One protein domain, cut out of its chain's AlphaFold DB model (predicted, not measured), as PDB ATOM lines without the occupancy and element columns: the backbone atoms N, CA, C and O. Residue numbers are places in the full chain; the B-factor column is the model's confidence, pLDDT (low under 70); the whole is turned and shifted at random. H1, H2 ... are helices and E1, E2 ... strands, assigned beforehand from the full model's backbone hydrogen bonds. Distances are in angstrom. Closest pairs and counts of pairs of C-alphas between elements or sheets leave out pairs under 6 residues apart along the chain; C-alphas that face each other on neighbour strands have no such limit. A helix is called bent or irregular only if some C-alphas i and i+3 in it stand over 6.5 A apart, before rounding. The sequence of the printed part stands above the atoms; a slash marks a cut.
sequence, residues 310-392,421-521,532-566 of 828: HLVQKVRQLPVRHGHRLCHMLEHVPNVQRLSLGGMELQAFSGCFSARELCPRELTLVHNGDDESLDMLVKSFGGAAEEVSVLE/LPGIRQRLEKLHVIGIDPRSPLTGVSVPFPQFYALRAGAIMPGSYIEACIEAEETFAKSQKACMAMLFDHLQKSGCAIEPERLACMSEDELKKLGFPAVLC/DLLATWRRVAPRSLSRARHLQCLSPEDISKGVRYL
ATOM      1  N   HIS A 310      -2.993 -55.842  26.085       45.81
ATOM      2  CA  HIS A 310      -4.066 -56.637  26.691       45.81
ATOM      3  C   HIS A 310      -4.000 -56.681  28.232       45.81
ATOM      4  O   HIS A 310      -5.034 -56.801  28.885       45.81
ATOM      5  N   LEU A 311      -2.810 -56.541  28.826       46.09
ATOM      6  CA  LEU A 311      -2.618 -56.450  30.278       46.09
ATOM      7  C   LEU A 311      -3.125 -55.100  30.806       46.09
ATOM      8  O   LEU A 311      -3.819 -55.056  31.816       46.09
ATOM      9  N   VAL A 312      -2.897 -54.019  30.052       51.28
ATOM     10  CA  VAL A 312      -3.471 -52.690  30.328       51.28
ATOM     11  C   VAL A 312      -5.003 -52.721  30.235       51.28
ATOM     12  O   VAL A 312      -5.687 -52.131  31.066       51.28
ATOM     13  N   GLN A 313      -5.564 -53.456  29.270       48.78
ATOM     14  CA  GLN A 313      -7.016 -53.647  29.125       48.78
ATOM     15  C   GLN A 313      -7.641 -54.452  30.272       48.78
ATOM     16  O   GLN A 313      -8.729 -54.110  30.723       48.78
ATOM     17  N   LYS A 314      -6.956 -55.470  30.805       48.09
ATOM     18  CA  LYS A 314      -7.437 -56.193  31.995       48.09
ATOM     19  C   LYS A 314      -7.454 -55.302  33.242       48.09
ATOM     20  O   LYS A 314      -8.411 -55.351  34.006       48.09
ATOM     21  N   VAL A 315      -6.466 -54.418  33.402       48.16
ATOM     22  CA  VAL A 315      -6.459 -53.404  34.476       48.16
ATOM     23  C   VAL A 315      -7.610 -52.394  34.316       48.16
ATOM     24  O   VAL A 315      -8.158 -51.932  35.314       48.16
ATOM     25  N   ARG A 316      -8.039 -52.100  33.077       46.94
ATOM     26  CA  ARG A 316      -9.198 -51.232  32.774       46.94
ATOM     27  C   ARG A 316     -10.557 -51.827  33.155       46.94
ATOM     28  O   ARG A 316     -11.499 -51.065  33.326       46.94
ATOM     29  N   GLN A 317     -10.677 -53.148  33.273       47.78
ATOM     30  CA  GLN A 317     -11.942 -53.806  33.634       47.78
ATOM     31  C   GLN A 317     -12.214 -53.807  35.151       47.78
ATOM     32  O   GLN A 317     -13.267 -54.269  35.584       47.78
ATOM     33  N   LEU A 318     -11.296 -53.270  35.963       39.47
ATOM     34  CA  LEU A 318     -11.494 -53.096  37.402       39.47
ATOM     35  C   LEU A 318     -12.425 -51.892  37.685       39.47
ATOM     36  O   LEU A 318     -12.302 -50.853  37.033       39.47
ATOM     37  N   PRO A 319     -13.360 -51.993  38.645       38.75
ATOM     38  CA  PRO A 319     -14.453 -51.033  38.802       38.75
ATOM     39  C   PRO A 319     -14.009 -49.595  39.147       38.75
ATOM     40  O   PRO A 319     -13.408 -49.345  40.189       38.75
ATOM     41  N   VAL A 320     -14.389 -48.664  38.257       43.88
ATOM     42  CA  VAL A 320     -14.705 -47.205  38.295       43.88
ATOM     43  C   VAL A 320     -13.936 -46.232  39.218       43.88
ATOM     44  O   VAL A 320     -13.819 -45.060  38.875       43.88
ATOM     45  N   ARG A 321     -13.305 -46.622  40.329       47.59
ATOM     46  CA  ARG A 321     -12.570 -45.677  41.206       47.59
ATOM     47  C   ARG A 321     -11.106 -45.456  40.790       47.59
ATOM     48  O   ARG A 321     -10.240 -45.285  41.643       47.59
ATOM     49  N   HIS A 322     -10.779 -45.550  39.499       57.81
ATOM     50  CA  HIS A 322      -9.388 -45.700  39.023       57.81
ATOM     51  C   HIS A 322      -8.893 -44.614  38.055       57.81
ATOM     52  O   HIS A 322      -7.796 -44.762  37.517       57.81
ATOM     53  N   GLY A 323      -9.619 -43.501  37.889       57.25
ATOM     54  CA  GLY A 323      -9.171 -42.366  37.061       57.25
ATOM     55  C   GLY A 323      -7.744 -41.905  37.395       57.25
ATOM     56  O   GLY A 323      -6.892 -41.854  36.514       57.25
ATOM     57  N   HIS A 324      -7.431 -41.736  38.687       60.38
ATOM     58  CA  HIS A 324      -6.078 -41.388  39.143       60.38
ATOM     59  C   HIS A 324      -5.008 -42.433  38.790       60.38
ATOM     60  O   HIS A 324      -3.901 -42.069  38.405       60.38
ATOM     61  N   ARG A 325      -5.326 -43.734  38.876       66.94
ATOM     62  CA  ARG A 325      -4.371 -44.807  38.543       66.94
ATOM     63  C   ARG A 325      -4.035 -44.805  37.062       66.94
ATOM     64  O   ARG A 325      -2.875 -44.956  36.700       66.94
ATOM     65  N   LEU A 326      -5.040 -44.622  36.208       64.31
ATOM     66  CA  LEU A 326      -4.797 -44.529  34.778       64.31
ATOM     67  C   LEU A 326      -4.084 -43.227  34.392       64.31
ATOM     68  O   LEU A 326      -3.256 -43.277  33.491       64.31
ATOM     69  N   CYS A 327      -4.360 -42.093  35.046       68.75
ATOM     70  CA  CYS A 327      -3.588 -40.868  34.814       68.75
ATOM     71  C   CYS A 327      -2.111 -41.072  35.155       68.75
ATOM     72  O   CYS A 327      -1.258 -40.820  34.309       68.75
ATOM     73  N   HIS A 328      -1.820 -41.668  36.313       72.44
ATOM     74  CA  HIS A 328      -0.453 -42.023  36.688       72.44
ATOM     75  C   HIS A 328       0.169 -43.037  35.712       72.44
ATOM     76  O   HIS A 328       1.341 -42.937  35.369       72.44
ATOM     77  N   MET A 329      -0.593 -44.008  35.196       73.56
ATOM     78  CA  MET A 329      -0.087 -44.907  34.149       73.56
ATOM     79  C   MET A 329       0.246 -44.161  32.860       73.56
ATOM     80  O   MET A 329       1.281 -44.436  32.261       73.56
ATOM     81  N   LEU A 330      -0.615 -43.240  32.423       72.00
ATOM     82  CA  LEU A 330      -0.342 -42.438  31.239       72.00
ATOM     83  C   LEU A 330       0.927 -41.610  31.447       72.00
ATOM     84  O   LEU A 330       1.717 -41.543  30.510       72.00
ATOM     85  N   GLU A 331       1.167 -41.058  32.649       74.50
ATOM     86  CA  GLU A 331       2.371 -40.251  32.967       74.50
ATOM     87  C   GLU A 331       3.662 -41.016  32.686       74.50
ATOM     88  O   GLU A 331       4.671 -40.435  32.300       74.50
ATOM     89  N   HIS A 332       3.606 -42.341  32.799       77.44
ATOM     90  CA  HIS A 332       4.736 -43.235  32.582       77.44
ATOM     91  C   HIS A 332       4.816 -43.785  31.149       77.44
ATOM     92  O   HIS A 332       5.767 -44.493  30.818       77.44
ATOM     93  N   VAL A 333       3.846 -43.470  30.283       78.81
ATOM     94  CA  VAL A 333       3.838 -43.851  28.866       78.81
ATOM     95  C   VAL A 333       3.996 -42.585  28.021       78.81
ATOM     96  O   VAL A 333       3.028 -42.109  27.417       78.81
ATOM     97  N   PRO A 334       5.216 -42.021  27.940       78.75
ATOM     98  CA  PRO A 334       5.451 -40.884  27.075       78.75
ATOM     99  C   PRO A 334       5.159 -41.290  25.632       78.75
ATOM    100  O   PRO A 334       5.426 -42.413  25.196       78.75
ATOM    101  N   ASN A 335       4.660 -40.340  24.854       83.62
ATOM    102  CA  ASN A 335       4.448 -40.492  23.421       83.62
ATOM    103  C   ASN A 335       3.275 -41.384  22.984       83.62
ATOM    104  O   ASN A 335       3.303 -41.852  21.842       83.62
ATOM    105  N   VAL A 336       2.204 -41.524  23.777       90.31
ATOM    106  CA  VAL A 336       0.957 -42.180  23.324       90.31
ATOM    107  C   VAL A 336       0.586 -41.685  21.921       90.31
ATOM    108  O   VAL A 336       0.490 -40.481  21.689       90.31
ATOM    109  N   GLN A 337       0.476 -42.590  20.947       93.56
ATOM    110  CA  GLN A 337       0.126 -42.210  19.573       93.56
ATOM    111  C   GLN A 337      -1.382 -42.197  19.375       93.56
ATOM    112  O   GLN A 337      -1.902 -41.269  18.768       93.56
ATOM    113  N   ARG A 338      -2.070 -43.209  19.908       94.75
ATOM    114  CA  ARG A 338      -3.514 -43.391  19.787       94.75
ATOM    115  C   ARG A 338      -4.116 -43.606  21.161       94.75
ATOM    116  O   ARG A 338      -3.609 -44.428  21.922       94.75
ATOM    117  N   LEU A 339      -5.199 -42.904  21.455       94.81
ATOM    118  CA  LEU A 339      -5.967 -43.082  22.678       94.81
ATOM    119  C   LEU A 339      -7.450 -43.150  22.327       94.81
ATOM    120  O   LEU A 339      -7.932 -42.358  21.527       94.81
ATOM    121  N   SER A 340      -8.170 -44.091  22.928       94.94
ATOM    122  CA  SER A 340      -9.622 -44.197  22.787       94.94
ATOM    123  C   SER A 340     -10.259 -44.078  24.162       94.94
ATOM    124  O   SER A 340      -9.905 -44.855  25.054       94.94
ATOM    125  N   LEU A 341     -11.154 -43.104  24.319       94.38
ATOM    126  CA  LEU A 341     -11.847 -42.776  25.561       94.38
ATOM    127  C   LEU A 341     -13.361 -42.819  25.353       94.38
ATOM    128  O   LEU A 341     -13.865 -42.372  24.320       94.38
ATOM    129  N   GLY A 342     -14.090 -43.331  26.340       93.62
ATOM    130  CA  GLY A 342     -15.515 -43.055  26.468       93.62
ATOM    131  C   GLY A 342     -15.759 -41.694  27.128       93.62
ATOM    132  O   GLY A 342     -14.815 -40.989  27.496       93.62
ATOM    133  N   GLY A 343     -17.030 -41.308  27.270       88.50
ATOM    134  CA  GLY A 343     -17.401 -40.023  27.875       88.50
ATOM    135  C   GLY A 343     -16.960 -39.897  29.337       88.50
ATOM    136  O   GLY A 343     -16.410 -38.874  29.730       88.50
ATOM    137  N   MET A 344     -17.109 -40.965  30.129       86.88
ATOM    138  CA  MET A 344     -16.681 -40.987  31.535       86.88
ATOM    139  C   MET A 344     -15.158 -40.927  31.671       86.88
ATOM    140  O   MET A 344     -14.620 -40.239  32.537       86.88
ATOM    141  N   GLU A 345     -14.443 -41.641  30.802       90.94
ATOM    142  CA  GLU A 345     -12.990 -41.606  30.777       90.94
ATOM    143  C   GLU A 345     -12.489 -40.221  30.373       90.94
ATOM    144  O   GLU A 345     -11.552 -39.720  30.982       90.94
ATOM    145  N   LEU A 346     -13.126 -39.570  29.395       89.50
ATOM    146  CA  LEU A 346     -12.775 -38.209  28.997       89.50
ATOM    147  C   LEU A 346     -12.793 -37.245  30.186       89.50
ATOM    148  O   LEU A 346     -11.826 -36.506  30.368       89.50
ATOM    149  N   GLN A 347     -13.841 -37.286  31.010       88.19
ATOM    150  CA  GLN A 347     -13.911 -36.480  32.230       88.19
ATOM    151  C   GLN A 347     -12.741 -36.789  33.167       88.19
ATOM    152  O   GLN A 347     -12.046 -35.870  33.600       88.19
ATOM    153  N   ALA A 348     -12.473 -38.075  33.417       88.31
ATOM    154  CA  ALA A 348     -11.401 -38.513  34.309       88.31
ATOM    155  C   ALA A 348      -9.991 -38.131  33.814       88.31
ATOM    156  O   ALA A 348      -9.112 -37.880  34.635       88.31
ATOM    157  N   PHE A 349      -9.770 -38.080  32.496       87.75
ATOM    158  CA  PHE A 349      -8.472 -37.745  31.895       87.75
ATOM    159  C   PHE A 349      -8.309 -36.278  31.508       87.75
ATOM    160  O   PHE A 349      -7.194 -35.881  31.176       87.75
ATOM    161  N   SER A 350      -9.378 -35.480  31.536       85.31
ATOM    162  CA  SER A 350      -9.355 -34.081  31.091       85.31
ATOM    163  C   SER A 350      -8.204 -33.285  31.724       85.31
ATOM    164  O   SER A 350      -7.423 -32.671  31.004       85.31
ATOM    165  N   GLY A 351      -8.001 -33.405  33.042       83.88
ATOM    166  CA  GLY A 351      -6.899 -32.744  33.756       83.88
ATOM    167  C   GLY A 351      -5.501 -33.292  33.438       83.88
ATOM    168  O   GLY A 351      -4.506 -32.588  33.589       83.88
ATOM    169  N   CYS A 352      -5.405 -34.528  32.950       85.88
ATOM    170  CA  CYS A 352      -4.137 -35.187  32.636       85.88
ATOM    171  C   CYS A 352      -3.621 -34.766  31.248       85.88
ATOM    172  O   CYS A 352      -2.423 -34.795  30.980       85.88
ATOM    173  N   PHE A 353      -4.493 -34.272  30.365       85.62
ATOM    174  CA  PHE A 353      -4.074 -33.751  29.064       85.62
ATOM    175  C   PHE A 353      -3.412 -32.373  29.110       85.62
ATOM    176  O   PHE A 353      -3.022 -31.871  28.058       85.62
ATOM    177  N   SER A 354      -3.249 -31.765  30.285       80.19
ATOM    178  CA  SER A 354      -2.432 -30.562  30.443       80.19
ATOM    179  C   SER A 354      -0.941 -30.874  30.263       80.19
ATOM    180  O   SER A 354      -0.198 -30.068  29.708       80.19
ATOM    181  N   ALA A 355      -0.474 -32.072  30.632       80.25
ATOM    182  CA  ALA A 355       0.929 -32.428  30.441       80.25
ATOM    183  C   ALA A 355       1.221 -32.784  28.971       80.25
ATOM    184  O   ALA A 355       0.611 -33.676  28.374       80.25
ATOM    185  N   ARG A 356       2.213 -32.107  28.376       72.81
ATOM    186  CA  ARG A 356       2.606 -32.273  26.962       72.81
ATOM    187  C   ARG A 356       2.924 -33.725  26.588       72.81
ATOM    188  O   ARG A 356       2.613 -34.159  25.480       72.81
ATOM    189  N   GLU A 357       3.544 -34.465  27.499       79.44
ATOM    190  CA  GLU A 357       4.037 -35.828  27.255       79.44
ATOM    191  C   GLU A 357       2.906 -36.859  27.119       79.44
ATOM    192  O   GLU A 357       3.077 -37.886  26.453       79.44
ATOM    193  N   LEU A 358       1.731 -36.534  27.666       80.06
ATOM    194  CA  LEU A 358       0.558 -37.405  27.741       80.06
ATOM    195  C   LEU A 358      -0.377 -37.309  26.545       80.06
ATOM    196  O   LEU A 358      -1.290 -38.118  26.377       80.06
ATOM    197  N   CYS A 359      -0.172 -36.301  25.711       87.62
ATOM    198  CA  CYS A 359      -1.143 -35.925  24.705       87.62
ATOM    199  C   CYS A 359      -1.080 -36.853  23.489       87.62
ATOM    200  O   CYS A 359      -0.046 -36.876  22.818       87.62
ATOM    201  N   PRO A 360      -2.147 -37.601  23.156       94.19
ATOM    202  CA  PRO A 360      -2.144 -38.492  22.005       94.19
ATOM    203  C   PRO A 360      -2.068 -37.727  20.678       94.19
ATOM    204  O   PRO A 360      -2.549 -36.599  20.568       94.19
ATOM    205  N   ARG A 361      -1.502 -38.360  19.642       94.31
ATOM    206  CA  ARG A 361      -1.578 -37.851  18.258       94.31
ATOM    207  C   ARG A 361      -2.948 -38.077  17.628       94.31
ATOM    208  O   ARG A 361      -3.410 -37.260  16.835       94.31
ATOM    209  N   GLU A 362      -3.591 -39.182  17.976       96.38
ATOM    210  CA  GLU A 362      -4.911 -39.566  17.498       96.38
ATOM    211  C   GLU A 362      -5.800 -39.893  18.705       96.38
ATOM    212  O   GLU A 362      -5.452 -40.739  19.530       96.38
ATOM    213  N   LEU A 363      -6.944 -39.222  18.812       96.06
ATOM    214  CA  LEU A 363      -7.921 -39.443  19.874       96.06
ATOM    215  C   LEU A 363      -9.224 -39.958  19.265       96.06
ATOM    216  O   LEU A 363      -9.790 -39.316  18.381       96.06
ATOM    217  N   THR A 364      -9.710 -41.092  19.758       96.56
ATOM    218  CA  THR A 364     -11.079 -41.554  19.529       96.56
ATOM    219  C   THR A 364     -11.901 -41.279  20.780       96.56
ATOM    220  O   THR A 364     -11.519 -41.710  21.865       96.56
ATOM    221  N   LEU A 365     -13.021 -40.583  20.642       95.62
ATOM    222  CA  LEU A 365     -13.898 -40.219  21.748       95.62
ATOM    223  C   LEU A 365     -15.312 -40.737  21.501       95.62
ATOM    224  O   LEU A 365     -15.889 -40.463  20.451       95.62
ATOM    225  N   VAL A 366     -15.907 -41.400  22.490       94.94
ATOM    226  CA  VAL A 366     -17.359 -41.608  22.527       94.94
ATOM    227  C   VAL A 366     -17.995 -40.417  23.234       94.94
ATOM    228  O   VAL A 366     -17.825 -40.242  24.439       94.94
ATOM    229  N   HIS A 367     -18.702 -39.586  22.479       95.12
ATOM    230  CA  HIS A 367     -19.375 -38.402  22.991       95.12
ATOM    231  C   HIS A 367     -20.852 -38.715  23.218       95.12
ATOM    232  O   HIS A 367     -21.567 -39.086  22.293       95.12
ATOM    233  N   ASN A 368     -21.296 -38.564  24.459       93.44
ATOM    234  CA  ASN A 368     -22.646 -38.877  24.926       93.44
ATOM    235  C   ASN A 368     -23.606 -37.670  24.913       93.44
ATOM    236  O   ASN A 368     -24.669 -37.733  25.523       93.44
ATOM    237  N   GLY A 369     -23.222 -36.555  24.284       93.38
ATOM    238  CA  GLY A 369     -23.983 -35.302  24.335       93.38
ATOM    239  C   GLY A 369     -23.710 -34.453  25.567       93.38
ATOM    240  O   GLY A 369     -24.350 -33.423  25.745       93.38
ATOM    241  N   ASP A 370     -22.747 -34.857  26.393       92.88
ATOM    242  CA  ASP A 370     -22.205 -33.995  27.427       92.88
ATOM    243  C   ASP A 370     -21.198 -33.009  26.816       92.88
ATOM    244  O   ASP A 370     -20.010 -33.308  26.633       92.88
ATOM    245  N   ASP A 371     -21.709 -31.835  26.450       92.38
ATOM    246  CA  ASP A 371     -20.908 -30.731  25.934       92.38
ATOM    247  C   ASP A 371     -19.939 -30.182  26.990       92.38
ATOM    248  O   ASP A 371     -18.900 -29.646  26.605       92.38
ATOM    249  N   GLU A 372     -20.205 -30.358  28.293       91.31
ATOM    250  CA  GLU A 372     -19.309 -29.903  29.363       91.31
ATOM    251  C   GLU A 372     -18.021 -30.719  29.388       91.31
ATOM    252  O   GLU A 372     -16.946 -30.154  29.537       91.31
ATOM    253  N   SER A 373     -18.082 -32.033  29.159       89.31
ATOM    254  CA  SER A 373     -16.877 -32.870  29.043       89.31
ATOM    255  C   SER A 373     -15.981 -32.462  27.876       89.31
ATOM    256  O   SER A 373     -14.753 -32.455  27.985       89.31
ATOM    257  N   LEU A 374     -16.592 -32.126  26.739       90.69
ATOM    258  CA  LEU A 374     -15.868 -31.639  25.567       90.69
ATOM    259  C   LEU A 374     -15.349 -30.222  25.760       90.69
ATOM    260  O   LEU A 374     -14.254 -29.906  25.302       90.69
ATOM    261  N   ASP A 375     -16.112 -29.376  26.436       90.50
ATOM    262  CA  ASP A 375     -15.700 -28.028  26.783       90.50
ATOM    263  C   ASP A 375     -14.590 -28.052  27.835       90.50
ATOM    264  O   ASP A 375     -13.632 -27.310  27.701       90.50
ATOM    265  N   MET A 376     -14.615 -28.974  28.802       87.62
ATOM    266  CA  MET A 376     -13.501 -29.246  29.710       87.62
ATOM    267  C   MET A 376     -12.283 -29.725  28.945       87.62
ATOM    268  O   MET A 376     -11.190 -29.258  29.236       87.62
ATOM    269  N   LEU A 377     -12.441 -30.603  27.950       87.38
ATOM    270  CA  LEU A 377     -11.341 -30.953  27.059       87.38
ATOM    271  C   LEU A 377     -10.798 -29.660  26.434       87.38
ATOM    272  O   LEU A 377      -9.661 -29.312  26.695       87.38
ATOM    273  N   VAL A 378     -11.615 -28.857  25.747       89.00
ATOM    274  CA  VAL A 378     -11.168 -27.597  25.124       89.00
ATOM    275  C   VAL A 378     -10.539 -26.620  26.134       89.00
ATOM    276  O   VAL A 378      -9.477 -26.077  25.843       89.00
ATOM    277  N   LYS A 379     -11.133 -26.406  27.309       83.62
ATOM    278  CA  LYS A 379     -10.740 -25.415  28.326       83.62
ATOM    279  C   LYS A 379      -9.573 -25.850  29.201       83.62
ATOM    280  O   LYS A 379      -8.749 -25.002  29.528       83.62
ATOM    281  N   SER A 380      -9.447 -27.137  29.525       73.25
ATOM    282  CA  SER A 380      -8.283 -27.685  30.249       73.25
ATOM    283  C   SER A 380      -6.965 -27.403  29.515       73.25
ATOM    284  O   SER A 380      -5.903 -27.389  30.124       73.25
ATOM    285  N   PHE A 381      -7.032 -27.051  28.229       66.19
ATOM    286  CA  PHE A 381      -5.890 -26.623  27.418       66.19
ATOM    287  C   PHE A 381      -5.563 -25.125  27.467       66.19
ATOM    288  O   PHE A 381      -4.554 -24.720  26.894       66.19
ATOM    289  N   GLY A 382      -6.415 -24.294  28.073       59.16
ATOM    290  CA  GLY A 382      -6.239 -22.839  28.170       59.16
ATOM    291  C   GLY A 382      -5.574 -22.363  29.466       59.16
ATOM    292  O   GLY A 382      -5.238 -21.188  29.575       59.16
ATOM    293  N   GLY A 383      -5.345 -23.254  30.437       56.72
ATOM    294  CA  GLY A 383      -4.901 -22.907  31.798       56.72
ATOM    295  C   GLY A 383      -3.512 -22.260  31.928       56.72
ATOM    296  O   GLY A 383      -3.116 -21.905  33.035       56.72
ATOM    297  N   ALA A 384      -2.774 -22.050  30.832       51.09
ATOM    298  CA  ALA A 384      -1.463 -21.400  30.865       51.09
ATOM    299  C   ALA A 384      -1.500 -19.985  31.481       51.09
ATOM    300  O   ALA A 384      -0.500 -19.538  32.036       51.09
ATOM    301  N   ALA A 385      -2.639 -19.283  31.416       50.31
ATOM    302  CA  ALA A 385      -2.789 -17.969  32.046       50.31
ATOM    303  C   ALA A 385      -2.827 -18.045  33.585       50.31
ATOM    304  O   ALA A 385      -2.263 -17.179  34.253       50.31
ATOM    305  N   GLU A 386      -3.435 -19.092  34.148       51.97
ATOM    306  CA  GLU A 386      -3.622 -19.242  35.596       51.97
ATOM    307  C   GLU A 386      -2.305 -19.608  36.302       51.97
ATOM    308  O   GLU A 386      -2.001 -19.098  37.379       51.97
ATOM    309  N   GLU A 387      -1.455 -20.413  35.657       48.66
ATOM    310  CA  GLU A 387      -0.153 -20.812  36.209       48.66
ATOM    311  C   GLU A 387       0.837 -19.629  36.297       48.66
ATOM    312  O   GLU A 387       1.632 -19.541  37.236       48.66
ATOM    313  N   VAL A 388       0.738 -18.656  35.377       46.56
ATOM    314  CA  VAL A 388       1.503 -17.395  35.440       46.56
ATOM    315  C   VAL A 388       0.996 -16.497  36.573       46.56
ATOM    316  O   VAL A 388       1.807 -15.899  37.280       46.56
ATOM    317  N   SER A 389      -0.320 -16.450  36.810       48.56
ATOM    318  CA  SER A 389      -0.907 -15.687  37.924       48.56
ATOM    319  C   SER A 389      -0.451 -16.213  39.292       48.56
ATOM    320  O   SER A 389      -0.099 -15.428  40.172       48.56
ATOM    321  N   VAL A 390      -0.354 -17.538  39.458       48.66
ATOM    322  CA  VAL A 390       0.149 -18.167  40.696       48.66
ATOM    323  C   VAL A 390       1.634 -17.853  40.938       48.66
ATOM    324  O   VAL A 390       2.067 -17.742  42.088       48.66
ATOM    325  N   LEU A 391       2.433 -17.683  39.879       43.56
ATOM    326  CA  LEU A 391       3.830 -17.253  40.000       43.56
ATOM    327  C   LEU A 391       3.954 -15.769  40.395       43.56
ATOM    328  O   LEU A 391       4.816 -15.448  41.215       43.56
ATOM    329  N   GLU A 392       3.083 -14.883  39.898       51.34
ATOM    330  CA  GLU A 392       3.026 -13.470  40.323       51.34
ATOM    331  C   GLU A 392       2.589 -13.327  41.798       51.34
ATOM    332  O   GLU A 392       3.160 -12.532  42.555       51.34
ATOM    333  N   LEU A 421       2.881 -24.019  24.790       60.03
ATOM    334  CA  LEU A 421       1.513 -24.149  25.289       60.03
ATOM    335  C   LEU A 421       1.292 -25.608  25.714       60.03
ATOM    336  O   LEU A 421       1.340 -26.485  24.845       60.03
ATOM    337  N   PRO A 422       1.123 -25.895  27.010       63.31
ATOM    338  CA  PRO A 422       0.931 -27.258  27.463       63.31
ATOM    339  C   PRO A 422      -0.331 -27.870  26.836       63.31
ATOM    340  O   PRO A 422      -1.312 -27.189  26.542       63.31
ATOM    341  N   GLY A 423      -0.278 -29.178  26.604       79.88
ATOM    342  CA  GLY A 423      -1.461 -29.994  26.371       79.88
ATOM    343  C   GLY A 423      -1.787 -30.409  24.935       79.88
ATOM    344  O   GLY A 423      -0.968 -30.321  24.011       79.88
ATOM    345  N   ILE A 424      -3.001 -30.953  24.764       85.00
ATOM    346  CA  ILE A 424      -3.355 -31.812  23.617       85.00
ATOM    347  C   ILE A 424      -3.211 -31.107  22.274       85.00
ATOM    348  O   ILE A 424      -2.880 -31.742  21.276       85.00
ATOM    349  N   ARG A 425      -3.416 -29.788  22.245       84.06
ATOM    350  CA  ARG A 425      -3.471 -28.993  21.013       84.06
ATOM    351  C   ARG A 425      -2.158 -29.002  20.238       84.06
ATOM    352  O   ARG A 425      -2.170 -28.861  19.020       84.06
ATOM    353  N   GLN A 426      -1.029 -29.203  20.917       86.75
ATOM    354  CA  GLN A 426       0.261 -29.287  20.234       86.75
ATOM    355  C   GLN A 426       0.428 -30.569  19.425       86.75
ATOM    356  O   GLN A 426       1.166 -30.569  18.440       86.75
ATOM    357  N   ARG A 427      -0.186 -31.667  19.879       91.06
ATOM    358  CA  ARG A 427       0.142 -33.016  19.408       91.06
ATOM    359  C   ARG A 427      -1.028 -33.725  18.741       91.06
ATOM    360  O   ARG A 427      -0.785 -34.573  17.890       91.06
ATOM    361  N   LEU A 428      -2.262 -33.374  19.088       94.62
ATOM    362  CA  LEU A 428      -3.458 -33.979  18.524       94.62
ATOM    363  C   LEU A 428      -3.616 -33.574  17.060       94.62
ATOM    364  O   LEU A 428      -3.940 -32.434  16.754       94.62
ATOM    365  N   GLU A 429      -3.423 -34.531  16.161       95.62
ATOM    366  CA  GLU A 429      -3.537 -34.355  14.712       95.62
ATOM    367  C   GLU A 429      -4.851 -34.940  14.177       95.62
ATOM    368  O   GLU A 429      -5.399 -34.436  13.191       95.62
ATOM    369  N   LYS A 430      -5.370 -35.998  14.818       97.06
ATOM    370  CA  LYS A 430      -6.606 -36.680  14.410       97.06
ATOM    371  C   LYS A 430      -7.575 -36.819  15.574       97.06
ATOM    372  O   LYS A 430      -7.204 -37.312  16.634       97.06
ATOM    373  N   LEU A 431      -8.826 -36.448  15.342       96.75
ATOM    374  CA  LEU A 431      -9.921 -36.611  16.284       96.75
ATOM    375  C   LEU A 431     -11.045 -37.393  15.604       96.75
ATOM    376  O   LEU A 431     -11.603 -36.958  14.596       96.75
ATOM    377  N   HIS A 432     -11.366 -38.559  16.151       97.25
ATOM    378  CA  HIS A 432     -12.510 -39.365  15.742       97.25
ATOM    379  C   HIS A 432     -13.538 -39.356  16.864       97.25
ATOM    380  O   HIS A 432     -13.263 -39.820  17.962       97.25
ATOM    381  N   VAL A 433     -14.718 -38.820  16.602       95.94
ATOM    382  CA  VAL A 433     -15.796 -38.724  17.581       95.94
ATOM    383  C   VAL A 433     -16.927 -39.647  17.171       95.94
ATOM    384  O   VAL A 433     -17.335 -39.651  16.014       95.94
ATOM    385  N   ILE A 434     -17.432 -40.414  18.127       95.50
ATOM    386  CA  ILE A 434     -18.600 -41.275  17.986       95.50
ATOM    387  C   ILE A 434     -19.694 -40.672  18.867       95.50
ATOM    388  O   ILE A 434     -19.642 -40.799  20.089       95.50
ATOM    389  N   GLY A 435     -20.640 -39.958  18.260       96.00
ATOM    390  CA  GLY A 435     -21.715 -39.258  18.963       96.00
ATOM    391  C   GLY A 435     -22.895 -40.175  19.258       96.00
ATOM    392  O   GLY A 435     -23.699 -40.413  18.361       96.00
ATOM    393  N   ILE A 436     -23.023 -40.671  20.488       93.44
ATOM    394  CA  ILE A 436     -24.085 -41.590  20.927       93.44
ATOM    395  C   ILE A 436     -25.050 -40.844  21.845       93.44
ATOM    396  O   ILE A 436     -24.638 -40.399  22.907       93.44
ATOM    397  N   ASP A 437     -26.327 -40.723  21.489       92.88
ATOM    398  CA  ASP A 437     -27.314 -40.191  22.432       92.88
ATOM    399  C   ASP A 437     -27.691 -41.290  23.447       92.88
ATOM    400  O   ASP A 437     -28.231 -42.329  23.050       92.88
ATOM    401  N   PRO A 438     -27.434 -41.112  24.757       88.38
ATOM    402  CA  PRO A 438     -27.790 -42.106  25.766       88.38
ATOM    403  C   PRO A 438     -29.305 -42.318  25.879       88.38
ATOM    404  O   PRO A 438     -29.738 -43.375  26.335       88.38
ATOM    405  N   ARG A 439     -30.125 -41.341  25.466       90.81
ATOM    406  CA  ARG A 439     -31.593 -41.446  25.494       90.81
ATOM    407  C   ARG A 439     -32.139 -42.214  24.299       90.81
ATOM    408  O   ARG A 439     -33.228 -42.777  24.378       90.81
ATOM    409  N   SER A 440     -31.398 -42.249  23.199       86.50
ATOM    410  CA  SER A 440     -31.781 -42.991  22.010       86.50
ATOM    411  C   SER A 440     -30.516 -43.451  21.279       86.50
ATOM    412  O   SER A 440     -29.951 -42.714  20.479       86.50
ATOM    413  N   PRO A 441     -30.074 -44.703  21.493       75.94
ATOM    414  CA  PRO A 441     -28.810 -45.203  20.944       75.94
ATOM    415  C   PRO A 441     -28.779 -45.246  19.407       75.94
ATOM    416  O   PRO A 441     -27.725 -45.458  18.813       75.94
ATOM    417  N   LEU A 442     -29.932 -45.064  18.753       77.75
ATOM    418  CA  LEU A 442     -30.066 -44.970  17.298       77.75
ATOM    419  C   LEU A 442     -29.942 -43.533  16.782       77.75
ATOM    420  O   LEU A 442     -29.547 -43.327  15.630       77.75
ATOM    421  N   THR A 443     -30.283 -42.541  17.604       78.75
ATOM    422  CA  THR A 443     -30.088 -41.135  17.260       78.75
ATOM    423  C   THR A 443     -28.685 -40.744  17.697       78.75
ATOM    424  O   THR A 443     -28.275 -40.950  18.832       78.75
ATOM    425  N   GLY A 444     -27.887 -40.243  16.761       88.69
ATOM    426  CA  GLY A 444     -26.633 -39.615  17.151       88.69
ATOM    427  C   GLY A 444     -26.900 -38.307  17.884       88.69
ATOM    428  O   GLY A 444     -27.969 -37.715  17.738       88.69
ATOM    429  N   VAL A 445     -25.904 -37.840  18.621       93.19
ATOM    430  CA  VAL A 445     -25.895 -36.467  19.131       93.19
ATOM    431  C   VAL A 445     -25.605 -35.517  17.964       93.19
ATOM    432  O   VAL A 445     -24.961 -35.898  16.982       93.19
ATOM    433  N   SER A 446     -26.094 -34.278  18.035       92.31
ATOM    434  CA  SER A 446     -25.620 -33.218  17.143       92.31
ATOM    435  C   SER A 446     -24.117 -32.999  17.317       92.31
ATOM    436  O   SER A 446     -23.576 -33.152  18.407       92.31
ATOM    437  N   VAL A 447     -23.434 -32.605  16.245       94.81
ATOM    438  CA  VAL A 447     -22.007 -32.271  16.301       94.81
ATOM    439  C   VAL A 447     -21.809 -30.989  17.132       94.81
ATOM    440  O   VAL A 447     -22.327 -29.948  16.717       94.81
ATOM    441  N   PRO A 448     -21.038 -31.006  18.237       94.38
ATOM    442  CA  PRO A 448     -20.659 -29.801  18.981       94.38
ATOM    443  C   PRO A 448     -19.609 -28.992  18.201       94.38
ATOM    444  O   PRO A 448     -18.398 -29.046  18.434       94.38
ATOM    445  N   PHE A 449     -20.096 -28.270  17.190       94.06
ATOM    446  CA  PHE A 449     -19.279 -27.486  16.264       94.06
ATOM    447  C   PHE A 449     -18.338 -26.484  16.951       94.06
ATOM    448  O   PHE A 449     -17.177 -26.444  16.540       94.06
ATOM    449  N   PRO A 450     -18.761 -25.691  17.959       94.25
ATOM    450  CA  PRO A 450     -17.876 -24.714  18.598       94.25
ATOM    451  C   PRO A 450     -16.612 -25.354  19.189       94.25
ATOM    452  O   PRO A 450     -15.501 -24.893  18.926       94.25
ATOM    453  N   GLN A 451     -16.775 -26.470  19.899       93.94
ATOM    454  CA  GLN A 451     -15.706 -27.195  20.580       93.94
ATOM    455  C   GLN A 451     -14.743 -27.834  19.572       93.94
ATOM    456  O   GLN A 451     -13.526 -27.683  19.681       93.94
ATOM    457  N   PHE A 452     -15.256 -28.504  18.536       94.50
ATOM    458  CA  PHE A 452     -14.380 -29.109  17.525       94.50
ATOM    459  C   PHE A 452     -13.696 -28.087  16.631       94.50
ATOM    460  O   PHE A 452     -12.564 -28.314  16.198       94.50
ATOM    461  N   TYR A 453     -14.349 -26.956  16.364       94.25
ATOM    462  CA  TYR A 453     -13.727 -25.887  15.600       94.25
ATOM    463  C   TYR A 453     -12.566 -25.263  16.376       94.25
ATOM    464  O   TYR A 453     -11.531 -24.994  15.775       94.25
ATOM    465  N   ALA A 454     -12.690 -25.100  17.695       93.19
ATOM    466  CA  ALA A 454     -11.603 -24.626  18.548       93.19
ATOM    467  C   ALA A 454     -10.372 -25.558  18.507       93.19
ATOM    468  O   ALA A 454      -9.235 -25.095  18.460       93.19
ATOM    469  N   LEU A 455     -10.579 -26.876  18.417       93.75
ATOM    470  CA  LEU A 455      -9.487 -27.855  18.319       93.75
ATOM    471  C   LEU A 455      -8.804 -27.906  16.942       93.75
ATOM    472  O   LEU A 455      -7.747 -28.528  16.817       93.75
ATOM    473  N   ARG A 456      -9.384 -27.297  15.903       94.88
ATOM    474  CA  ARG A 456      -8.881 -27.383  14.525       94.88
ATOM    475  C   ARG A 456      -7.545 -26.651  14.366       94.88
ATOM    476  O   ARG A 456      -7.359 -25.541  14.860       94.88
ATOM    477  N   ALA A 457      -6.637 -27.242  13.590       94.12
ATOM    478  CA  ALA A 457      -5.406 -26.570  13.190       94.12
ATOM    479  C   ALA A 457      -5.706 -25.280  12.412       94.12
ATOM    480  O   ALA A 457      -6.520 -25.277  11.484       94.12
ATOM    481  N   GLY A 458      -5.059 -24.181  12.796       93.25
ATOM    482  CA  GLY A 458      -5.314 -22.869  12.202       93.25
ATOM    483  C   GLY A 458      -6.577 -22.158  12.703       93.25
ATOM    484  O   GLY A 458      -6.894 -21.080  12.199       93.25
ATOM    485  N   ALA A 459      -7.326 -22.730  13.653       92.75
ATOM    486  CA  ALA A 459      -8.485 -22.051  14.220       92.75
ATOM    487  C   ALA A 459      -8.063 -20.821  15.029       92.75
ATOM    488  O   ALA A 459      -7.052 -20.851  15.721       92.75
ATOM    489  N   ILE A 460      -8.876 -19.768  14.939       92.88
ATOM    490  CA  ILE A 460      -8.726 -18.486  15.650       92.88
ATOM    491  C   ILE A 460      -9.916 -18.207  16.583       92.88
ATOM    492  O   ILE A 460     -10.152 -17.069  16.968       92.88
ATOM    493  N   MET A 461     -10.726 -19.229  16.861       90.75
ATOM    494  CA  MET A 461     -11.902 -19.118  17.727       90.75
ATOM    495  C   MET A 461     -11.510 -19.151  19.210       90.75
ATOM    496  O   MET A 461     -10.460 -19.725  19.513       90.75
ATOM    497  N   PRO A 462     -12.392 -18.656  20.100       89.94
ATOM    498  CA  PRO A 462     -12.380 -18.934  21.533       89.94
ATOM    499  C   PRO A 462     -11.996 -20.382  21.859       89.94
ATOM    500  O   PRO A 462     -12.647 -21.319  21.391       89.94
ATOM    501  N   GLY A 463     -10.927 -20.577  22.626       86.31
ATOM    502  CA  GLY A 463     -10.372 -21.880  22.970       86.31
ATOM    503  C   GLY A 463      -9.532 -22.534  21.866       86.31
ATOM    504  O   GLY A 463      -9.317 -23.742  21.913       86.31
ATOM    505  N   SER A 464      -9.047 -21.799  20.867       91.00
ATOM    506  CA  SER A 464      -8.152 -22.359  19.839       91.00
ATOM    507  C   SER A 464      -6.675 -22.275  20.214       91.00
ATOM    508  O   SER A 464      -6.276 -21.496  21.075       91.00
ATOM    509  N   TYR A 465      -5.826 -23.099  19.586       89.12
ATOM    510  CA  TYR A 465      -4.375 -23.043  19.821       89.12
ATOM    511  C   TYR A 465      -3.795 -21.659  19.500       89.12
ATOM    512  O   TYR A 465      -3.017 -21.129  20.286       89.12
ATOM    513  N   ILE A 466      -4.207 -21.057  18.378       90.12
ATOM    514  CA  ILE A 466      -3.713 -19.738  17.968       90.12
ATOM    515  C   ILE A 466      -4.172 -18.665  18.944       90.12
ATOM    516  O   ILE A 466      -3.374 -17.815  19.320       90.12
ATOM    517  N   GLU A 467      -5.430 -18.701  19.376       91.00
ATOM    518  CA  GLU A 467      -5.906 -17.739  20.363       91.00
ATOM    519  C   GLU A 467      -5.170 -17.893  21.696       91.00
ATOM    520  O   GLU A 467      -4.706 -16.894  22.223       91.00
ATOM    521  N   ALA A 468      -4.930 -19.119  22.173       87.19
ATOM    522  CA  ALA A 468      -4.117 -19.338  23.370       87.19
ATOM    523  C   ALA A 468      -2.681 -18.803  23.211       87.19
ATOM    524  O   ALA A 468      -2.111 -18.276  24.164       87.19
ATOM    525  N   CYS A 469      -2.087 -18.886  22.012       86.69
ATOM    526  CA  CYS A 469      -0.797 -18.242  21.738       86.69
ATOM    527  C   CYS A 469      -0.910 -16.715  21.834       86.69
ATOM    528  O   CYS A 469      -0.048 -16.079  22.437       86.69
ATOM    529  N   ILE A 470      -1.963 -16.132  21.254       88.50
ATOM    530  CA  ILE A 470      -2.211 -14.686  21.284       88.50
ATOM    531  C   ILE A 470      -2.437 -14.211  22.726       88.50
ATOM    532  O   ILE A 470      -1.837 -13.224  23.138       88.50
ATOM    533  N   GLU A 471      -3.245 -14.918  23.513       88.12
ATOM    534  CA  GLU A 471      -3.517 -14.598  24.918       88.12
ATOM    535  C   GLU A 471      -2.265 -14.724  25.788       88.12
ATOM    536  O   GLU A 471      -2.016 -13.868  26.640       88.12
ATOM    537  N   ALA A 472      -1.441 -15.751  25.562       84.81
ATOM    538  CA  ALA A 472      -0.166 -15.905  26.255       84.81
ATOM    539  C   ALA A 472       0.790 -14.744  25.934       84.81
ATOM    540  O   ALA A 472       1.444 -14.215  26.834       84.81
ATOM    541  N   GLU A 473       0.837 -14.296  24.677       85.88
ATOM    542  CA  GLU A 473       1.610 -13.116  24.282       85.88
ATOM    543  C   GLU A 473       1.046 -11.817  24.876       85.88
ATOM    544  O   GLU A 473       1.817 -10.977  25.344       85.88
ATOM    545  N   GLU A 474      -0.278 -11.642  24.914       87.94
ATOM    546  CA  GLU A 474      -0.920 -10.478  25.541       87.94
ATOM    547  C   GLU A 474      -0.665 -10.439  27.054       87.94
ATOM    548  O   GLU A 474      -0.386  -9.374  27.609       87.94
ATOM    549  N   THR A 475      -0.719 -11.592  27.721       86.25
ATOM    550  CA  THR A 475      -0.423 -11.728  29.154       86.25
ATOM    551  C   THR A 475       1.039 -11.403  29.427       86.25
ATOM    552  O   THR A 475       1.344 -10.582  30.289       86.25
ATOM    553  N   PHE A 476       1.947 -11.932  28.609       83.12
ATOM    554  CA  PHE A 476       3.364 -11.600  28.680       83.12
ATOM    555  C   PHE A 476       3.625 -10.103  28.463       83.12
ATOM    556  O   PHE A 476       4.388  -9.493  29.212       83.12
ATOM    557  N   ALA A 477       2.958  -9.479  27.488       84.06
ATOM    558  CA  ALA A 477       3.067  -8.043  27.243       84.06
ATOM    559  C   ALA A 477       2.534  -7.212  28.427       84.06
ATOM    560  O   ALA A 477       3.104  -6.165  28.751       84.06
ATOM    561  N   LYS A 478       1.476  -7.673  29.108       86.75
ATOM    562  CA  LYS A 478       0.967  -7.052  30.342       86.75
ATOM    563  C   LYS A 478       1.974  -7.171  31.486       86.75
ATOM    564  O   LYS A 478       2.299  -6.140  32.076       86.75
ATOM    565  N   SER A 479       2.527  -8.357  31.749       82.38
ATOM    566  CA  SER A 479       3.552  -8.551  32.789       82.38
ATOM    567  C   SER A 479       4.830  -7.760  32.479       82.38
ATOM    568  O   SER A 479       5.417  -7.151  33.373       82.38
ATOM    569  N   GLN A 480       5.221  -7.653  31.202       82.50
ATOM    570  CA  GLN A 480       6.312  -6.778  30.761       82.50
ATOM    571  C   GLN A 480       6.018  -5.309  31.074       82.50
ATOM    572  O   GLN A 480       6.870  -4.611  31.625       82.50
ATOM    573  N   LYS A 481       4.816  -4.826  30.739       84.88
ATOM    574  CA  LYS A 481       4.406  -3.446  31.018       84.88
ATOM    575  C   LYS A 481       4.360  -3.167  32.523       84.88
ATOM    576  O   LYS A 481       4.793  -2.096  32.940       84.88
ATOM    577  N   ALA A 482       3.903  -4.125  33.329       85.69
ATOM    578  CA  ALA A 482       3.911  -4.036  34.787       85.69
ATOM    579  C   ALA A 482       5.343  -3.972  35.348       85.69
ATOM    580  O   ALA A 482       5.647  -3.086  36.143       85.69
ATOM    581  N   CYS A 483       6.255  -4.824  34.865       81.38
ATOM    582  CA  CYS A 483       7.673  -4.771  35.237       81.38
ATOM    583  C   CYS A 483       8.319  -3.431  34.866       81.38
ATOM    584  O   CYS A 483       9.038  -2.848  35.675       81.38
ATOM    585  N   MET A 484       8.034  -2.912  33.668       80.56
ATOM    586  CA  MET A 484       8.527  -1.601  33.238       80.56
ATOM    587  C   MET A 484       7.965  -0.469  34.101       80.56
ATOM    588  O   MET A 484       8.707   0.444  34.448       80.56
ATOM    589  N   ALA A 485       6.690  -0.540  34.493       85.62
ATOM    590  CA  ALA A 485       6.087   0.435  35.397       85.62
ATOM    591  C   ALA A 485       6.736   0.408  36.793       85.62
ATOM    592  O   ALA A 485       7.036   1.469  37.333       85.62
ATOM    593  N   MET A 486       7.027  -0.778  37.345       85.00
ATOM    594  CA  MET A 486       7.739  -0.913  38.626       85.00
ATOM    595  C   MET A 486       9.172  -0.372  38.557       85.00
ATOM    596  O   MET A 486       9.613   0.339  39.459       85.00
ATOM    597  N   LEU A 487       9.894  -0.670  37.471       83.06
ATOM    598  CA  LEU A 487      11.241  -0.143  37.242       83.06
ATOM    599  C   LEU A 487      11.222   1.388  37.138       83.06
ATOM    600  O   LEU A 487      12.077   2.066  37.705       83.06
ATOM    601  N   PHE A 488      10.232   1.928  36.427       85.56
ATOM    602  CA  PHE A 488      10.058   3.362  36.246       85.56
ATOM    603  C   PHE A 488       9.737   4.077  37.565       85.56
ATOM    604  O   PHE A 488      10.372   5.080  37.882       85.56
ATOM    605  N   ASP A 489       8.824   3.529  38.371       87.50
ATOM    606  CA  ASP A 489       8.503   4.041  39.710       87.50
ATOM    607  C   ASP A 489       9.736   4.025  40.633       87.50
ATOM    608  O   ASP A 489      10.016   5.001  41.332       87.50
ATOM    609  N   HIS A 490      10.548   2.963  40.580       85.19
ATOM    610  CA  HIS A 490      11.797   2.888  41.342       85.19
ATOM    611  C   HIS A 490      12.824   3.951  40.907       85.19
ATOM    612  O   HIS A 490      13.475   4.578  41.749       85.19
ATOM    613  N   LEU A 491      12.946   4.200  39.599       83.12
ATOM    614  CA  LEU A 491      13.831   5.232  39.053       83.12
ATOM    615  C   LEU A 491      13.380   6.646  39.421       83.12
ATOM    616  O   LEU A 491      14.214   7.458  39.827       83.12
ATOM    617  N   GLN A 492      12.074   6.920  39.360       87.56
ATOM    618  CA  GLN A 492      11.511   8.194  39.807       87.56
ATOM    619  C   GLN A 492      11.762   8.427  41.299       87.56
ATOM    620  O   GLN A 492      12.223   9.504  41.681       87.56
ATOM    621  N   LYS A 493      11.547   7.408  42.143       89.31
ATOM    622  CA  LYS A 493      11.834   7.472  43.588       89.31
ATOM    623  C   LYS A 493      13.315   7.708  43.898       89.31
ATOM    624  O   LYS A 493      13.632   8.316  44.914       89.31
ATOM    625  N   SER A 494      14.206   7.279  43.007       85.75
ATOM    626  CA  SER A 494      15.657   7.478  43.125       85.75
ATOM    627  C   SER A 494      16.137   8.841  42.596       85.75
ATOM    628  O   SER A 494      17.339   9.096  42.563       85.75
ATOM    629  N   GLY A 495      15.226   9.720  42.157       92.88
ATOM    630  CA  GLY A 495      15.560  11.035  41.600       92.88
ATOM    631  C   GLY A 495      16.090  10.999  40.161       92.88
ATOM    632  O   GLY A 495      16.607  12.003  39.673       92.88
ATOM    633  N   CYS A 496      15.967   9.865  39.462       85.94
ATOM    634  CA  CYS A 496      16.370   9.739  38.063       85.94
ATOM    635  C   CYS A 496      15.241  10.228  37.145       85.94
ATOM    636  O   CYS A 496      14.252   9.531  36.921       85.94
ATOM    637  N   ALA A 497      15.396  11.428  36.584       84.81
ATOM    638  CA  ALA A 497      14.497  11.962  35.565       84.81
ATOM    639  C   ALA A 497      14.833  11.355  34.190       84.81
ATOM    640  O   ALA A 497      15.549  11.951  33.385       84.81
ATOM    641  N   ILE A 498      14.357  10.136  33.939       87.06
ATOM    642  CA  ILE A 498      14.462   9.477  32.632       87.06
ATOM    643  C   ILE A 498      13.056   9.358  32.059       87.06
ATOM    644  O   ILE A 498      12.162   8.855  32.728       87.06
ATOM    645  N   GLU A 499      12.866   9.798  30.817       84.12
ATOM    646  CA  GLU A 499      11.604   9.607  30.100       84.12
ATOM    647  C   GLU A 499      11.361   8.110  29.812       84.12
ATOM    648  O   GLU A 499      12.298   7.413  29.400       84.12
ATOM    649  N   PRO A 500      10.126   7.590  29.965       74.81
ATOM    650  CA  PRO A 500       9.829   6.163  29.806       74.81
ATOM    651  C   PRO A 500      10.190   5.633  28.413       74.81
ATOM    652  O   PRO A 500      10.686   4.516  28.261       74.81
ATOM    653  N   GLU A 501       9.985   6.464  27.391       79.88
ATOM    654  CA  GLU A 501      10.308   6.169  25.992       79.88
ATOM    655  C   GLU A 501      11.816   6.022  25.779       79.88
ATOM    656  O   GLU A 501      12.271   5.157  25.027       79.88
ATOM    657  N   ARG A 502      12.603   6.831  26.498       81.25
ATOM    658  CA  ARG A 502      14.059   6.768  26.454       81.25
ATOM    659  C   ARG A 502      14.547   5.500  27.139       81.25
ATOM    660  O   ARG A 502      15.376   4.821  26.548       81.25
ATOM    661  N   LEU A 503      13.971   5.141  28.295       77.25
ATOM    662  CA  LEU A 503      14.296   3.927  29.062       77.25
ATOM    663  C   LEU A 503      14.096   2.639  28.244       77.25
ATOM    664  O   LEU A 503      14.933   1.742  28.295       77.25
ATOM    665  N   ALA A 504      13.023   2.567  27.451       71.50
ATOM    666  CA  ALA A 504      12.738   1.427  26.575       71.50
ATOM    667  C   ALA A 504      13.760   1.255  25.432       71.50
ATOM    668  O   ALA A 504      13.896   0.158  24.892       71.50
ATOM    669  N   CYS A 505      14.478   2.324  25.077       74.62
ATOM    670  CA  CYS A 505      15.456   2.345  23.990       74.62
ATOM    671  C   CYS A 505      16.915   2.349  24.480       74.62
ATOM    672  O   CYS A 505      17.820   2.366  23.646       74.62
ATOM    673  N   MET A 506      17.163   2.364  25.798       76.69
ATOM    674  CA  MET A 506      18.524   2.464  26.333       76.69
ATOM    675  C   MET A 506      19.307   1.182  26.084       76.69
ATOM    676  O   MET A 506      18.873   0.074  26.410       76.69
ATOM    677  N   SER A 507      20.507   1.350  25.547       79.06
ATOM    678  CA  SER A 507      21.491   0.282  25.447       79.06
ATOM    679  C   SER A 507      22.000  -0.134  26.832       79.06
ATOM    680  O   SER A 507      21.934   0.617  27.809       79.06
ATOM    681  N   GLU A 508      22.561  -1.343  26.918       65.75
ATOM    682  CA  GLU A 508      23.108  -1.881  28.169       65.75
ATOM    683  C   GLU A 508      24.157  -0.949  28.803       65.75
ATOM    684  O   GLU A 508      24.208  -0.792  30.024       65.75
ATOM    685  N   ASP A 509      24.971  -0.290  27.981       76.56
ATOM    686  CA  ASP A 509      26.006   0.622  28.459       76.56
ATOM    687  C   ASP A 509      25.434   1.945  28.975       76.56
ATOM    688  O   ASP A 509      26.002   2.549  29.883       76.56
ATOM    689  N   GLU A 510      24.300   2.401  28.443       81.44
ATOM    690  CA  GLU A 510      23.615   3.591  28.950       81.44
ATOM    691  C   GLU A 510      22.921   3.318  30.285       81.44
ATOM    692  O   GLU A 510      22.986   4.157  31.183       81.44
ATOM    693  N   LEU A 511      22.342   2.124  30.462       73.81
ATOM    694  CA  LEU A 511      21.817   1.688  31.759       73.81
ATOM    695  C   LEU A 511      22.932   1.614  32.810       73.81
ATOM    696  O   LEU A 511      22.776   2.157  33.902       73.81
ATOM    697  N   LYS A 512      24.097   1.047  32.466       75.38
ATOM    698  CA  LYS A 512      25.275   1.029  33.355       75.38
ATOM    699  C   LYS A 512      25.763   2.436  33.722       75.38
ATOM    700  O   LYS A 512      26.161   2.666  34.861       75.38
ATOM    701  N   LYS A 513      25.731   3.386  32.780       79.44
ATOM    702  CA  LYS A 513      26.153   4.784  33.008       79.44
ATOM    703  C   LYS A 513      25.234   5.556  33.952       79.44
ATOM    704  O   LYS A 513      25.709   6.473  34.613       79.44
ATOM    705  N   LEU A 514      23.957   5.187  34.048       74.50
ATOM    706  CA  LEU A 514      22.993   5.813  34.962       74.50
ATOM    707  C   LEU A 514      23.182   5.422  36.433       74.50
ATOM    708  O   LEU A 514      22.378   5.803  37.279       74.50
ATOM    709  N   GLY A 515      24.227   4.660  36.762       64.12
ATOM    710  CA  GLY A 515      24.450   4.214  38.130       64.12
ATOM    711  C   GLY A 515      23.525   3.073  38.548       64.12
ATOM    712  O   GLY A 515      23.477   2.773  39.739       64.12
ATOM    713  N   PHE A 516      22.855   2.389  37.602       59.75
ATOM    714  CA  PHE A 516      22.379   1.032  37.874       59.75
ATOM    715  C   PHE A 516      23.605   0.213  38.272       59.75
ATOM    716  O   PHE A 516      24.525   0.048  37.461       59.75
ATOM    717  N   PRO A 517      23.694  -0.228  39.531       46.56
ATOM    718  CA  PRO A 517      24.970  -0.615  40.080       46.56
ATOM    719  C   PRO A 517      25.479  -1.870  39.373       46.56
ATOM    720  O   PRO A 517      24.774  -2.868  39.225       46.56
ATOM    721  N   ALA A 518      26.767  -1.855  39.029       42.41
ATOM    722  CA  ALA A 518      27.526  -3.039  38.625       42.41
ATOM    723  C   ALA A 518      27.526  -4.162  39.695       42.41
ATOM    724  O   ALA A 518      28.038  -5.250  39.435       42.41
ATOM    725  N   VAL A 519      26.913  -3.928  40.863       41.62
ATOM    726  CA  VAL A 519      26.583  -4.913  41.912       41.62
ATOM    727  C   VAL A 519      25.649  -6.017  41.392       41.62
ATOM    728  O   VAL A 519      25.685  -7.137  41.878       41.62
ATOM    729  N   LEU A 520      24.911  -5.775  40.307       41.28
ATOM    730  CA  LEU A 520      24.142  -6.808  39.603       41.28
ATOM    731  C   LEU A 520      24.982  -7.749  38.724       41.28
ATOM    732  O   LEU A 520      24.459  -8.717  38.177       41.28
ATOM    733  N   CYS A 521      26.269  -7.453  38.523       35.84
ATOM    734  CA  CYS A 521      27.145  -8.184  37.601       35.84
ATOM    735  C   CYS A 521      28.481  -8.625  38.219       35.84
ATOM    736  O   CYS A 521      29.237  -9.340  37.561       35.84
ATOM    737  N   ASP A 532      18.132 -11.801  38.804       54.31
ATOM    738  CA  ASP A 532      17.048 -12.419  38.036       54.31
ATOM    739  C   ASP A 532      16.186 -11.390  37.303       54.31
ATOM    740  O   ASP A 532      15.781 -11.640  36.167       54.31
ATOM    741  N   LEU A 533      15.981 -10.197  37.866       53.09
ATOM    742  CA  LEU A 533      15.206  -9.132  37.217       53.09
ATOM    743  C   LEU A 533      15.878  -8.631  35.932       53.09
ATOM    744  O   LEU A 533      15.216  -8.475  34.905       53.09
ATOM    745  N   LEU A 534      17.204  -8.453  35.943       52.03
ATOM    746  CA  LEU A 534      17.945  -7.992  34.764       52.03
ATOM    747  C   LEU A 534      18.065  -9.091  33.689       52.03
ATOM    748  O   LEU A 534      17.976  -8.817  32.490       52.03
ATOM    749  N   ALA A 535      18.230 -10.353  34.107       56.88
ATOM    750  CA  ALA A 535      18.222 -11.507  33.208       56.88
ATOM    751  C   ALA A 535      16.832 -11.773  32.600       56.88
ATOM    752  O   ALA A 535      16.742 -12.259  31.469       56.88
ATOM    753  N   THR A 536      15.768 -11.440  33.331       56.41
ATOM    754  CA  THR A 536      14.379 -11.478  32.859       56.41
ATOM    755  C   THR A 536      14.128 -10.341  31.873       56.41
ATOM    756  O   THR A 536      13.681 -10.595  30.758       56.41
ATOM    757  N   TRP A 537      14.552  -9.112  32.185       57.75
ATOM    758  CA  TRP A 537      14.454  -7.959  31.281       57.75
ATOM    759  C   TRP A 537      15.157  -8.192  29.931       57.75
ATOM    760  O   TRP A 537      14.554  -7.976  28.875       57.75
ATOM    761  N   ARG A 538      16.380  -8.752  29.944       58.31
ATOM    762  CA  ARG A 538      17.143  -9.128  28.730       58.31
ATOM    763  C   ARG A 538      16.401 -10.094  27.796       58.31
ATOM    764  O   ARG A 538      16.692 -10.113  26.604       58.31
ATOM    765  N   ARG A 539      15.465 -10.903  28.309       56.44
ATOM    766  CA  ARG A 539      14.670 -11.846  27.499       56.44
ATOM    767  C   ARG A 539      13.390 -11.229  26.931       56.44
ATOM    768  O   ARG A 539      12.838 -11.777  25.983       56.44
ATOM    769  N   VAL A 540      12.917 -10.122  27.503       50.91
ATOM    770  CA  VAL A 540      11.532  -9.646  27.356       50.91
ATOM    771  C   VAL A 540      11.427  -8.390  26.469       50.91
ATOM    772  O   VAL A 540      10.444  -8.217  25.753       50.91
ATOM    773  N   ALA A 541      12.455  -7.538  26.440       47.38
ATOM    774  CA  ALA A 541      12.410  -6.202  25.830       47.38
ATOM    775  C   ALA A 541      12.031  -6.071  24.323       47.38
ATOM    776  O   ALA A 541      11.369  -5.085  24.002       47.38
ATOM    777  N   PRO A 542      12.363  -6.972  23.366       50.22
ATOM    778  CA  PRO A 542      12.313  -6.577  21.946       50.22
ATOM    779  C   PRO A 542      10.966  -6.670  21.197       50.22
ATOM    780  O   PRO A 542      10.968  -6.423  19.993       50.22
ATOM    781  N   ARG A 543       9.838  -7.097  21.793       49.09
ATOM    782  CA  ARG A 543       8.717  -7.661  20.989       49.09
ATOM    783  C   ARG A 543       7.345  -6.979  21.029       49.09
ATOM    784  O   ARG A 543       6.429  -7.464  20.370       49.09
ATOM    785  N   SER A 544       7.156  -5.851  21.703       41.72
ATOM    786  CA  SER A 544       5.834  -5.209  21.720       41.72
ATOM    787  C   SER A 544       5.611  -4.328  20.483       41.72
ATOM    788  O   SER A 544       6.221  -3.265  20.420       41.72
ATOM    789  N   LEU A 545       4.742  -4.733  19.534       41.97
ATOM    790  CA  LEU A 545       3.811  -3.846  18.797       41.97
ATOM    791  C   LEU A 545       2.930  -4.592  17.754       41.97
ATOM    792  O   LEU A 545       3.417  -5.084  16.734       41.97
ATOM    793  N   SER A 546       1.605  -4.484  17.953       47.75
ATOM    794  CA  SER A 546       0.442  -4.756  17.068       47.75
ATOM    795  C   SER A 546      -0.044  -6.211  16.862       47.75
ATOM    796  O   SER A 546       0.674  -7.062  16.345       47.75
ATOM    797  N   ARG A 547      -1.341  -6.460  17.153       48.41
ATOM    798  CA  ARG A 547      -2.087  -7.745  17.013       48.41
ATOM    799  C   ARG A 547      -1.926  -8.422  15.641       48.41
ATOM    800  O   ARG A 547      -1.905  -9.641  15.551       48.41
ATOM    801  N   ALA A 548      -1.747  -7.632  14.580       49.22
ATOM    802  CA  ALA A 548      -1.522  -8.125  13.219       49.22
ATOM    803  C   ALA A 548      -0.081  -8.615  12.955       49.22
ATOM    804  O   ALA A 548       0.115  -9.472  12.097       49.22
ATOM    805  N   ARG A 549       0.925  -8.115  13.689       56.34
ATOM    806  CA  ARG A 549       2.305  -8.635  13.636       56.34
ATOM    807  C   ARG A 549       2.497  -9.869  14.516       56.34
ATOM    808  O   ARG A 549       3.334 -10.696  14.189       56.34
ATOM    809  N   HIS A 550       1.685 -10.049  15.557       59.03
ATOM    810  CA  HIS A 550       1.738 -11.236  16.422       59.03
ATOM    811  C   HIS A 550       1.462 -12.544  15.653       59.03
ATOM    812  O   HIS A 550       2.190 -13.519  15.808       59.03
ATOM    813  N   LEU A 551       0.529 -12.537  14.693       56.72
ATOM    814  CA  LEU A 551       0.340 -13.678  13.781       56.72
ATOM    815  C   LEU A 551       1.540 -13.929  12.850       56.72
ATOM    816  O   LEU A 551       1.733 -15.058  12.414       56.72
ATOM    817  N   GLN A 552       2.353 -12.908  12.551       64.56
ATOM    818  CA  GLN A 552       3.578 -13.073  11.753       64.56
ATOM    819  C   GLN A 552       4.710 -13.725  12.560       64.56
ATOM    820  O   GLN A 552       5.665 -14.222  11.966       64.56
ATOM    821  N   CYS A 553       4.609 -13.733  13.895       68.00
ATOM    822  CA  CYS A 553       5.569 -14.383  14.784       68.00
ATOM    823  C   CYS A 553       5.308 -15.884  14.954       68.00
ATOM    824  O   CYS A 553       6.227 -16.611  15.333       68.00
ATOM    825  N   LEU A 554       4.087 -16.358  14.674       80.75
ATOM    826  CA  LEU A 554       3.789 -17.785  14.694       80.75
ATOM    827  C   LEU A 554       4.496 -18.459  13.524       80.75
ATOM    828  O   LEU A 554       4.315 -18.085  12.362       80.75
ATOM    829  N   SER A 555       5.301 -19.475  13.828       86.94
ATOM    830  CA  SER A 555       5.914 -20.266  12.771       86.94
ATOM    831  C   SER A 555       4.818 -20.978  11.960       86.94
ATOM    832  O   SER A 555       3.756 -21.310  12.500       86.94
ATOM    833  N   PRO A 556       5.050 -21.284  10.671       85.06
ATOM    834  CA  PRO A 556       4.139 -22.131   9.903       85.06
ATOM    835  C   PRO A 556       3.846 -23.470  10.601       85.06
ATOM    836  O   PRO A 556       2.753 -24.018  10.465       85.06
ATOM    837  N   GLU A 557       4.799 -23.975  11.392       86.94
ATOM    838  CA  GLU A 557       4.623 -25.170  12.213       86.94
ATOM    839  C   GLU A 557       3.597 -24.950  13.328       86.94
ATOM    840  O   GLU A 557       2.741 -25.811  13.525       86.94
ATOM    841  N   ASP A 558       3.610 -23.797  13.999       85.12
ATOM    842  CA  ASP A 558       2.644 -23.453  15.048       85.12
ATOM    843  C   ASP A 558       1.221 -23.317  14.507       85.12
ATOM    844  O   ASP A 558       0.280 -23.813  15.120       85.12
ATOM    845  N   ILE A 559       1.064 -22.729  13.319       88.19
ATOM    846  CA  ILE A 559      -0.238 -22.628  12.639       88.19
ATOM    847  C   ILE A 559      -0.766 -24.022  12.270       88.19
ATOM    848  O   ILE A 559      -1.974 -24.263  12.242       88.19
ATOM    849  N   SER A 560       0.142 -24.962  12.001       88.25
ATOM    850  CA  SER A 560      -0.194 -26.331  11.620       88.25
ATOM    851  C   SER A 560      -0.537 -27.251  12.802       88.25
ATOM    852  O   SER A 560      -0.933 -28.399  12.558       88.25
ATOM    853  N   LYS A 561      -0.359 -26.795  14.051       90.50
ATOM    854  CA  LYS A 561      -0.705 -27.547  15.268       90.50
ATOM    855  C   LYS A 561      -2.214 -27.532  15.500       90.50
ATOM    856  O   LYS A 561      -2.881 -26.541  15.219       90.50
ATOM    857  N   GLY A 562      -2.734 -28.640  16.020       92.12
ATOM    858  CA  GLY A 562      -4.160 -28.890  16.223       92.12
ATOM    859  C   GLY A 562      -4.708 -29.980  15.303       92.12
ATOM    860  O   GLY A 562      -3.998 -30.566  14.479       92.12
ATOM    861  N   VAL A 563      -6.007 -30.246  15.435       95.38
ATOM    862  CA  VAL A 563      -6.704 -31.305  14.704       95.38
ATOM    863  C   VAL A 563      -6.744 -30.962  13.217       95.38
ATOM    864  O   VAL A 563      -7.345 -29.971  12.799       95.38
ATOM    865  N   ARG A 564      -6.119 -31.815  12.406       95.50
ATOM    866  CA  ARG A 564      -6.129 -31.742  10.937       95.50
ATOM    867  C   ARG A 564      -7.182 -32.657  10.331       95.50
ATOM    868  O   ARG A 564      -7.708 -32.368   9.261       95.50
ATOM    869  N   TYR A 565      -7.489 -33.750  11.025       96.44
ATOM    870  CA  TYR A 565      -8.463 -34.740  10.593       96.44
ATOM    871  C   TYR A 565      -9.531 -34.898  11.666       96.44
ATOM    872  O   TYR A 565      -9.264 -35.456  12.727       96.44
ATOM    873  N   LEU A 566     -10.732 -34.407  11.376       95.50
ATOM    874  CA  LEU A 566     -11.909 -34.596  12.212       95.50
ATOM    875  C   LEU A 566     -12.852 -35.572  11.511       95.50
ATOM    876  O   LEU A 566     -13.278 -35.319  10.385       95.50
TER     877      LEU A 566
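What this domain is: This is residues 310 to 392, 421 to 521 and 532 to 566 of the 828 residues of an uncharacterized protein of Tilletiaria anomala (strain ATCC 24038 / CBS 436.72 / UBC 951) (UniProt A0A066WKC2). A small head of sheet and helices bears one long helical arm: H3 packs on the sheet E1 E2 E3, H2 and H4 pack on H3, H6 packs on H4, and the long helix H7 runs away from this head. At the far end of H7 the printed part turns through H8 and H9, and after a cut H10, H11 and H12 come back close to H7 towards the head, where residues 565 to 566 pair with residues 430 to 431 of E3. The printed part has 219 residues, with twelve named helices and three named strands in the order H1 H2 E1 H3 E2 H4 H5 E3 H6 H7 H8 H9 H10 H11 H12; the sheet, E1 E2 E3, is parallel and the class is mostly helix. The whole is loose, with a radius of gyration of the C-alphas of 23.2 A and spans of 75 by 35 by 27 A.

How they stand to each other: Start with H1, residues 310 to 316, near H2, residues 323 to 331, with 7 pairs of C-alphas within 10 A. H2 touches H3, residues 343 to 354, at a steep tilt of 44 degrees, closest C-alphas Gly 323 and Ala 348, 5.2 A. H3 is irregular, C-alphas 348 and 351 being 7.3 A apart. E1, residues 338 to 341, H3 and E2, residues 362 to 367, form a strand-helix-strand unit, two parallel neighbour strands with a helix between, its crossover right-handed; N 339 and O 362 are within hydrogen-bond range at 2.9 A. E3, residues 430 to 435, is parallel to E2, with N 363 and O 430 at 2.9 A. H4, residues 371 to 380, touches H3 at a shallow tilt of 12 degrees, closest C-alphas Ser 350 and Leu 377, 5.5 A. H6, residues 449 to 455, touches H4, closest C-alphas Asp 375 and Gln 451, 6.3 A. H5, residues 384 to 392, touches residues 471 to 475 of H7, residues 465 to 493, closest C-alphas Ala 385 and Ala 472, 6.7 A. H8, residues 500 to 504, H10, residues 532 to 540, H11, residues 547 to 553, and H12, residues 556 to 559, are close to H7 but not clearly touching; Gln 480 and Val 540 are the closest C-alphas of H7 and H10, 6.9 A. H9, residues 508 to 513, and H7 are apart. Every O i to N i+4 pair is within hydrogen-bond range in H1, H2, H4, H6, H7, H8 and H9; H3 has 5 of 8, H5 and H10 4 of 5, H11 1 of 3 with 2 of 4 O i to N i+3 pairs, and H12 is too short for such a pair.

Where its parts are: Find C-alpha 310 at (-4.066, -56.637, 26.691), where H1 begins. H3 is 17.9 A long, E2 15.5 A and E3 16.0 A. From C-alpha 465 at (-4.375, -23.043, 19.821), H7 runs 41.9 A to C-alpha 493 at (11.834, 7.472, 43.588).

The domain as a whole: The two C-alphas farthest apart are those of Leu 442 and Lys 513, 76.7 A. Look for two cuts: 18.5 A from C-alpha 392 to 421, and 11.0 A from C-alpha 521 to 532. Of the links that are printed whole, E3 to H6 is long. The mean pLDDT of the printed part is 77.4, with 62 residues under 70, among them residues 310 to 327 and 532 to 553.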